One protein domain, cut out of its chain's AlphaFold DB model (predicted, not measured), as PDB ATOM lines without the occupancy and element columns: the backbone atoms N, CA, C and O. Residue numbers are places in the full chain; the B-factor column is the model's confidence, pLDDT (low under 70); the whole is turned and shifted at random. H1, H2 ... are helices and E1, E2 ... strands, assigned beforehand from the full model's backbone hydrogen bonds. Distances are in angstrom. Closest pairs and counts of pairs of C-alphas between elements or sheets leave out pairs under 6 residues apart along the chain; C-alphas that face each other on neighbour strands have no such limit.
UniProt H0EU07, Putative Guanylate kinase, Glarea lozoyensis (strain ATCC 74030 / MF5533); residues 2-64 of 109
ATOM      1  N   ALA A   2      48.870   8.686 -58.020       64.94
ATOM      2  CA  ALA A   2      48.551   7.903 -56.829       64.94
ATOM      3  C   ALA A   2      49.858   7.481 -56.125       64.94
ATOM      4  O   ALA A   2      50.871   7.218 -56.770       64.94
ATOM      5  N   THR A   3      49.856   7.506 -54.790       83.19
ATOM      6  CA  THR A   3      51.055   7.379 -53.938       83.19
ATOM      7  C   THR A   3      51.864   6.107 -54.212       83.19
ATOM      8  O   THR A   3      53.078   6.104 -54.048       83.19
ATOM      9  N   PHE A   4      51.209   5.043 -54.681       83.69
ATOM     10  CA  PHE A   4      51.842   3.762 -54.979       83.69
ATOM     11  C   PHE A   4      52.723   3.807 -56.236       83.69
ATOM     12  O   PHE A   4      53.853   3.340 -56.194       83.69
ATOM     13  N   GLU A   5      52.247   4.396 -57.338       83.69
ATOM     14  CA  GLU A   5      53.031   4.549 -58.572       83.69
ATOM     15  C   GLU A   5      54.276   5.394 -58.336       83.69
ATOM     16  O   GLU A   5      55.353   5.032 -58.794       83.69
ATOM     17  N   LYS A   6      54.144   6.463 -57.547       86.56
ATOM     18  CA  LYS A   6      55.289   7.290 -57.169       86.56
ATOM     19  C   LYS A   6      56.336   6.480 -56.393       86.56
ATOM     20  O   LYS A   6      57.520   6.578 -56.679       86.56
ATOM     21  N   MET A   7      55.905   5.627 -55.461       84.31
ATOM     22  CA  MET A   7      56.819   4.738 -54.732       84.31
ATOM     23  C   MET A   7      57.471   3.673 -55.626       84.31
ATOM     24  O   MET A   7      58.586   3.254 -55.328       84.31
ATOM     25  N   ILE A   8      56.811   3.232 -56.705       85.00
ATOM     26  CA  ILE A   8      57.439   2.370 -57.720       85.00
ATOM     27  C   ILE A   8      58.531   3.146 -58.460       85.00
ATOM     28  O   ILE A   8      59.657   2.666 -58.545       85.00
ATOM     29  N   GLU A   9      58.211   4.344 -58.962       84.62
ATOM     30  CA  GLU A   9      59.153   5.200 -59.701       84.62
ATOM     31  C   GLU A   9      60.385   5.563 -58.860       84.62
ATOM     32  O   GLU A   9      61.503   5.593 -59.368       84.62
ATOM     33  N   GLU A  10      60.196   5.774 -57.559       86.81
ATOM     34  CA  GLU A  10      61.266   6.072 -56.602       86.81
ATOM     35  C   GLU A  10      62.026   4.819 -56.116       86.81
ATOM     36  O   GLU A  10      62.916   4.929 -55.272       86.81
ATOM     37  N   GLY A  11      61.699   3.617 -56.610       82.69
ATOM     38  CA  GLY A  11      62.380   2.372 -56.228       82.69
ATOM     39  C   GLY A  11      62.128   1.932 -54.778       82.69
ATOM     40  O   GLY A  11      62.935   1.208 -54.187       82.69
ATOM     41  N   GLY A  12      61.011   2.364 -54.184       84.19
ATOM     42  CA  GLY A  12      60.650   2.111 -52.785       84.19
ATOM     43  C   GLY A  12      60.247   0.663 -52.473       84.19
ATOM     44  O   GLY A  12      60.173   0.285 -51.297       84.19
ATOM     45  N   PHE A  13      60.017  -0.154 -53.504       86.94
ATOM     46  CA  PHE A  13      59.651  -1.564 -53.394       86.94
ATOM     47  C   PHE A  13      60.757  -2.477 -53.933       86.94
ATOM     48  O   PHE A  13      61.428  -2.149 -54.909       86.94
ATOM     49  N   VAL A  14      60.951  -3.628 -53.285       84.62
ATOM     50  CA  VAL A  14      61.817  -4.705 -53.806       84.62
ATOM     51  C   VAL A  14      61.033  -5.598 -54.766       84.62
ATOM     52  O   VAL A  14      61.581  -6.067 -55.757       84.62
ATOM     53  N   GLU A  15      59.738  -5.767 -54.514       86.31
ATOM     54  CA  GLU A  15      58.789  -6.328 -55.470       86.31
ATOM     55  C   GLU A  15      57.449  -5.606 -55.357       86.31
ATOM     56  O   GLU A  15      57.109  -5.081 -54.290       86.31
ATOM     57  N   HIS A  16      56.698  -5.584 -56.454       87.19
ATOM     58  CA  HIS A  16      55.299  -5.197 -56.447       87.19
ATOM     59  C   HIS A  16      54.454  -6.067 -57.385       87.19
ATOM     60  O   HIS A  16      54.885  -6.470 -58.468       87.19
ATOM     61  N   ALA A  17      53.184  -6.255 -57.040       82.25
ATOM     62  CA  ALA A  17      52.234  -7.028 -57.830       82.25
ATOM     63  C   ALA A  17      50.840  -6.388 -57.856       82.25
ATOM     64  O   ALA A  17      50.467  -5.572 -57.006       82.25
ATOM     65  N   LYS A  18      50.043  -6.783 -58.854       76.31
ATOM     66  CA  LYS A  18      48.606  -6.499 -58.915       76.31
ATOM     67  C   LYS A  18      47.839  -7.809 -58.850       76.31
ATOM     68  O   LYS A  18      47.906  -8.596 -59.788       76.31
ATOM     69  N   PHE A  19      47.070  -8.006 -57.786       67.31
ATOM     70  CA  PHE A  19      46.257  -9.202 -57.591       67.31
ATOM     71  C   PHE A  19      44.812  -8.817 -57.270       67.31
ATOM     72  O   PHE A  19      44.552  -8.036 -56.354       67.31
ATOM     73  N   GLY A  20      43.855  -9.338 -58.046       58.81
ATOM     74  CA  GLY A  20      42.423  -9.091 -57.828       58.81
ATOM     75  C   GLY A  20      42.009  -7.613 -57.887       58.81
ATOM     76  O   GLY A  20      41.064  -7.222 -57.212       58.81
ATOM     77  N   GLY A  21      42.737  -6.777 -58.638       67.62
ATOM     78  CA  GLY A  21      42.523  -5.323 -58.702       67.62
ATOM     79  C   GLY A  21      43.215  -4.522 -57.590       67.62
ATOM     80  O   GLY A  21      43.332  -3.303 -57.709       67.62
ATOM     81  N   ASN A  22      43.748  -5.194 -56.569       70.62
ATOM     82  CA  ASN A  22      44.542  -4.583 -55.505       70.62
ATOM     83  C   ASN A  22      46.030  -4.568 -55.864       70.62
ATOM     84  O   ASN A  22      46.498  -5.364 -56.681       70.62
ATOM     85  N   ARG A  23      46.772  -3.646 -55.252       80.56
ATOM     86  CA  ARG A  23      48.219  -3.490 -55.429       80.56
ATOM     87  C   ARG A  23      48.927  -3.856 -54.141       80.56
ATOM     88  O   ARG A  23      48.530  -3.394 -53.074       80.56
ATOM     89  N   TYR A  24      49.984  -4.637 -54.272       81.19
ATOM     90  CA  TYR A  24      50.825  -5.076 -53.171       81.19
ATOM     91  C   TYR A  24      52.269  -4.755 -53.514       81.19
ATOM     92  O   TYR A  24      52.639  -4.762 -54.687       81.19
ATOM     93  N   GLY A  25      53.070  -4.442 -52.504       84.88
ATOM     94  CA  GLY A  25      54.498  -4.278 -52.692       84.88
ATOM     95  C   GLY A  25      55.244  -4.376 -51.377       84.88
ATOM     96  O   GLY A  25      54.820  -3.827 -50.357       84.88
ATOM     97  N   THR A  26      56.370  -5.072 -51.413       85.31
ATOM     98  CA  THR A  26      57.252  -5.232 -50.263       85.31
ATOM     99  C   THR A  26      58.233  -4.066 -50.195       85.31
ATOM    100  O   THR A  26      59.067  -3.874 -51.082       85.31
ATOM    101  N   SER A  27      58.136  -3.259 -49.134       86.75
ATOM    102  CA  SER A  27      58.978  -2.069 -48.956       86.75
ATOM    103  C   SER A  27      60.445  -2.427 -48.720       86.75
ATOM    104  O   SER A  27      60.772  -3.169 -47.791       86.75
ATOM    105  N   ARG A  28      61.343  -1.803 -49.491       86.25
ATOM    106  CA  ARG A  28      62.798  -1.925 -49.313       86.25
ATOM    107  C   ARG A  28      63.249  -1.471 -47.927       86.25
ATOM    108  O   ARG A  28      63.979  -2.188 -47.249       86.25
ATOM    109  N   LYS A  29      62.730  -0.330 -47.472       87.62
ATOM    110  CA  LYS A  29      63.048   0.245 -46.158       87.62
ATOM    111  C   LYS A  29      62.723  -0.718 -45.013       87.62
ATOM    112  O   LYS A  29      63.495  -0.827 -44.070       87.62
ATOM    113  N   MET A  30      61.596  -1.427 -45.101       88.81
ATOM    114  CA  MET A  30      61.204  -2.404 -44.080       88.81
ATOM    115  C   MET A  30      62.185  -3.582 -44.020       88.81
ATOM    116  O   MET A  30      62.548  -4.021 -42.930       88.81
ATOM    117  N   ILE A  31      62.636  -4.077 -45.178       88.50
ATOM    118  CA  ILE A  31      63.628  -5.159 -45.242       88.50
ATOM    119  C   ILE A  31      64.938  -4.711 -44.592       88.50
ATOM    120  O   ILE A  31      65.436  -5.397 -43.699       88.50
ATOM    121  N   GLU A  32      65.451  -3.545 -44.982       88.12
ATOM    122  CA  GLU A  32      66.692  -2.978 -44.442       88.12
ATOM    123  C   GLU A  32      66.600  -2.744 -42.927       88.12
ATOM    124  O   GLU A  32      67.519  -3.085 -42.185       88.12
ATOM    125  N   GLU A  33      65.467  -2.235 -42.436       91.56
ATOM    126  CA  GLU A  33      65.245  -2.020 -41.005       91.56
ATOM    127  C   GLU A  33      65.243  -3.337 -40.215       91.56
ATOM    128  O   GLU A  33      65.826  -3.423 -39.131       91.56
ATOM    129  N   MET A  34      64.594  -4.383 -40.736       91.94
ATOM    130  CA  MET A  34      64.562  -5.691 -40.075       91.94
ATOM    131  C   MET A  34      65.929  -6.376 -40.101       91.94
ATOM    132  O   MET A  34      66.340  -6.946 -39.086       91.94
ATOM    133  N   GLN A  35      66.662  -6.264 -41.209       89.00
ATOM    134  CA  GLN A  35      68.036  -6.754 -41.313       89.00
ATOM    135  C   GLN A  35      68.972  -6.011 -40.350       89.00
ATOM    136  O   GLN A  35      69.758  -6.651 -39.654       89.00
ATOM    137  N   GLY A  36      68.827  -4.687 -40.215       91.06
ATOM    138  CA  GLY A  36      69.566  -3.877 -39.239       91.06
ATOM    139  C   GLY A  36      69.283  -4.262 -37.781       91.06
ATOM    140  O   GLY A  36      70.138  -4.100 -36.915       91.06
ATOM    141  N   LYS A  37      68.112  -4.850 -37.506       95.69
ATOM    142  CA  LYS A  37      67.748  -5.443 -36.206       95.69
ATOM    143  C   LYS A  37      68.240  -6.888 -36.034       95.69
ATOM    144  O   LYS A  37      67.852  -7.542 -35.066       95.69
ATOM    145  N   GLY A  38      69.040  -7.411 -36.966       93.19
ATOM    146  CA  GLY A  38      69.542  -8.787 -36.950       93.19
ATOM    147  C   GLY A  38      68.468  -9.848 -37.206       93.19
ATOM    148  O   GLY A  38      68.653 -11.006 -36.838       93.19
ATOM    149  N   ARG A  39      67.322  -9.472 -37.794       93.69
ATOM    150  CA  ARG A  39      66.217 -10.396 -38.080       93.69
ATOM    151  C   ARG A  39      66.294 -10.912 -39.511       93.69
ATOM    152  O   ARG A  39      66.627 -10.177 -40.437       93.69
ATOM    153  N   VAL A  40      65.906 -12.171 -39.689       90.94
ATOM    154  CA  VAL A  40      65.716 -12.766 -41.014       90.94
ATOM    155  C   VAL A  40      64.328 -12.394 -41.519       90.94
ATOM    156  O   VAL A  40      63.331 -12.657 -40.847       90.94
ATOM    157  N   VAL A  41      64.265 -11.781 -42.698       90.94
ATOM    158  CA  VAL A  41      63.000 -11.490 -43.376       90.94
ATOM    159  C   VAL A  41      62.627 -12.688 -44.238       90.94
ATOM    160  O   VAL A  41      63.421 -13.120 -45.071       90.94
ATOM    161  N   VAL A  42      61.422 -13.215 -44.031       91.44
ATOM    162  CA  VAL A  42      60.833 -14.257 -44.875       91.44
ATOM    163  C   VAL A  42      59.790 -13.593 -45.758       91.44
ATOM    164  O   VAL A  42      58.884 -12.934 -45.250       91.44
ATOM    165  N   LEU A  43      59.951 -13.742 -47.069       89.12
ATOM    166  CA  LEU A  43      59.033 -13.210 -48.067       89.12
ATOM    167  C   LEU A  43      58.231 -14.367 -48.658       89.12
ATOM    168  O   LEU A  43      58.814 -15.344 -49.120       89.12
ATOM    169  N   ASP A  44      56.909 -14.239 -48.621       88.69
ATOM    170  CA  ASP A  44      55.970 -15.134 -49.295       88.69
ATOM    171  C   ASP A  44      55.423 -14.390 -50.517       88.69
ATOM    172  O   ASP A  44      54.641 -13.447 -50.379       88.69
ATOM    173  N   ILE A  45      55.949 -14.726 -51.696       85.19
ATOM    174  CA  ILE A  45      55.737 -13.986 -52.945       85.19
ATOM    175  C   ILE A  45      55.546 -14.942 -54.122       85.19
ATOM    176  O   ILE A  45      56.061 -16.059 -54.136       85.19
ATOM    177  N   GLU A  46      54.838 -14.472 -55.145       83.56
ATOM    178  CA  GLU A  46      54.622 -15.213 -56.389       83.56
ATOM    179  C   GLU A  46      55.849 -15.145 -57.320       83.56
ATOM    180  O   GLU A  46      56.743 -14.310 -57.150       83.56
ATOM    181  N   MET A  47      55.862 -15.980 -58.366       83.94
ATOM    182  CA  MET A  47      56.957 -16.077 -59.348       83.94
ATOM    183  C   MET A  47      57.384 -14.721 -59.938       83.94
ATOM    184  O   MET A  47      58.566 -14.492 -60.176       83.94
ATOM    185  N   GLU A  48      56.444 -13.805 -60.174       84.75
ATOM    186  CA  GLU A  48      56.772 -12.483 -60.720       84.75
ATOM    187  C   GLU A  48      57.470 -11.577 -59.696       84.75
ATOM    188  O   GLU A  48      58.343 -10.787 -60.057       84.75
ATOM    189  N   GLY A  49      57.139 -11.725 -58.411       87.44
ATOM    190  CA  GLY A  49      57.869 -11.074 -57.327       87.44
ATOM    191  C   GLY A  49      59.290 -11.622 -57.218       87.44
ATOM    192  O   GLY A  49      60.237 -10.846 -57.129       87.44
ATOM    193  N   VAL A  50      59.464 -12.946 -57.328       88.56
ATOM    194  CA  VAL A  50      60.792 -13.589 -57.322       88.56
ATOM    195  C   VAL A  50      61.693 -13.015 -58.416       88.56
ATOM    196  O   VAL A  50      62.827 -12.638 -58.127       88.56
ATOM    197  N   LYS A  51      61.187 -12.858 -59.645       88.12
ATOM    198  CA  LYS A  51      61.944 -12.245 -60.752       88.12
ATOM    199  C   LYS A  51      62.365 -10.805 -60.454       88.12
ATOM    200  O   LYS A  51      63.495 -10.433 -60.761       88.12
ATOM    201  N   GLN A  52      61.480 -10.003 -59.856       89.81
ATOM    202  CA  GLN A  52      61.798  -8.625 -59.467       89.81
ATOM    203  C   GLN A  52      62.904  -8.584 -58.409       89.81
ATOM    204  O   GLN A  52      63.847  -7.806 -58.548       89.81
ATOM    205  N   ILE A  53      62.841  -9.460 -57.399       89.19
ATOM    206  CA  ILE A  53      63.888  -9.560 -56.373       89.19
ATOM    207  C   ILE A  53      65.207 -10.031 -56.985       89.19
ATOM    208  O   ILE A  53      66.246  -9.450 -56.675       89.19
ATOM    209  N   HIS A  54      65.167 -11.017 -57.882       86.75
ATOM    210  CA  HIS A  54      66.349 -11.541 -58.563       86.75
ATOM    211  C   HIS A  54      67.045 -10.479 -59.429       86.75
ATOM    212  O   HIS A  54      68.270 -10.431 -59.483       86.75
ATOM    213  N   ALA A  55      66.279  -9.581 -60.057       87.38
ATOM    214  CA  ALA A  55      66.811  -8.431 -60.795       87.38
ATOM    215  C   ALA A  55      67.265  -7.267 -59.889       87.38
ATOM    216  O   ALA A  55      67.829  -6.283 -60.372       87.38
ATOM    217  N   SER A  56      67.003  -7.344 -58.585       84.75
ATOM    218  CA  SER A  56      67.344  -6.313 -57.609       84.75
ATOM    219  C   SER A  56      68.704  -6.593 -56.945       84.75
ATOM    220  O   SER A  56      69.171  -7.728 -56.935       84.75
ATOM    221  N   PRO A  57      69.336  -5.597 -56.297       84.00
ATOM    222  CA  PRO A  57      70.583  -5.813 -55.558       84.00
ATOM    223  C   PRO A  57      70.390  -6.571 -54.230       84.00
ATOM    224  O   PRO A  57      71.344  -6.720 -53.466       84.00
ATOM    225  N   LEU A  58      69.165  -7.000 -53.894       85.19
ATOM    226  CA  LEU A  58      68.898  -7.705 -52.646       85.19
ATOM    227  C   LEU A  58      69.477  -9.123 -52.710       85.19
ATOM    228  O   LEU A  58      69.017  -9.966 -53.475       85.19
ATOM    229  N   SER A  59      70.450  -9.411 -51.845       85.31
ATOM    230  CA  SER A  59      70.921 -10.781 -51.647       85.31
ATOM    231  C   SER A  59      69.857 -11.581 -50.893       85.31
ATOM    232  O   SER A  59      69.602 -11.339 -49.711       85.31
ATOM    233  N   ALA A  60      69.220 -12.521 -51.589       88.25
ATOM    234  CA  ALA A  60      68.163 -13.372 -51.057       88.25
ATOM    235  C   ALA A  60      68.487 -14.856 -51.273       88.25
ATOM    236  O   ALA A  60      69.269 -15.227 -52.148       88.25
ATOM    237  N   ARG A  61      67.873 -15.713 -50.450       90.19
ATOM    238  CA  ARG A  61      67.855 -17.166 -50.649       90.19
ATOM    239  C   ARG A  61      66.474 -17.560 -51.140       90.19
ATOM    240  O   ARG A  61      65.486 -17.161 -50.528       90.19
ATOM    241  N   TYR A  62      66.428 -18.357 -52.198       89.62
ATOM    242  CA  TYR A  62      65.190 -18.787 -52.831       89.62
ATOM    243  C   TYR A  62      64.872 -20.227 -52.433       89.62
ATOM    244  O   TYR A  62      65.759 -21.082 -52.384       89.62
ATOM    245  N   ILE A  63      63.614 -20.476 -52.067       90.75
ATOM    246  CA  ILE A  63      63.120 -21.794 -51.666       90.75
ATOM    247  C   ILE A  63      61.795 -22.023 -52.383       90.75
ATOM    248  O   ILE A  63      60.801 -21.370 -52.075       90.75
ATOM    249  N   PHE A  64      61.775 -22.978 -53.311       90.44
ATOM    250  CA  PHE A  64      60.545 -23.430 -53.949       90.44
ATOM    251  C   PHE A  64      59.940 -24.612 -53.183       90.44
ATOM    252  O   PHE A  64      60.603 -25.622 -52.941       90.44
TER     253      PHE A  64
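Overview. This is residues 2 to 64 of the 109 residues of the protein "Putative Guanylate kinase" of Glarea lozoyensis (strain ATCC 74030 / MF5533) (UniProt H0EU07). A two-stranded hairpin, E1 and E2, forms a narrow ribbon, with H3 packed beside E1 and H1 near the open end of the ribbon. H2 follows E2 with no residue between them and leads away from the hairpin at a changed direction, and residues 33 to 38, of which 33 to 36 belong to H2, stick out free. The printed part has 63 residues with three named helices and two named strands, in the order H1, E1, E2, H2, H3, and its class is mixed, helices and strands. The sheet, E1 - E2, is antiparallel. The whole is compact, with a radius of gyration of the C-alphas of 12.0 A, and spans 33 by 25 by 19 A.

Along the chain. H1 is residues 3 to 9, beginning at C-alpha 3 (51.055, 7.379, -53.938). E1, residues 13 to 19, is 16.0 A long, and E2, residues 22 to 27, is 16.1 A. H2, residues 28 to 36, is 12.3 A long. H3, residues 47 to 54, is 10.5 A long and ends at C-alpha 54 (66.349, -11.541, -58.563).

Arrangement. E1 and E2 are a hairpin, 165 degrees between their directions, with N 14 and O 26 2.9 A apart and N 24 and O 17 2.9 A apart, within hydrogen-bond range. The closest C-alphas of E1 and H3 are those of Glu 15 and Gly 49, 5.2 A. Those of H1 and E1 are Met 7 and Phe 13, 7.0 A; H1 and E2 are near each other. H2 is apart from H1 and from H3. In H1, H2 and H3 every O i to N i+4 pair is within hydrogen-bond range.

Size, cuts and confidence. The C-alphas farthest apart, of Gly 21 and Gly 38, are 34.9 A apart. The printed part has no cut and no long link. The mean pLDDT of the printed part is 85.3; residue 2 and residues 19 to 21 are under 70.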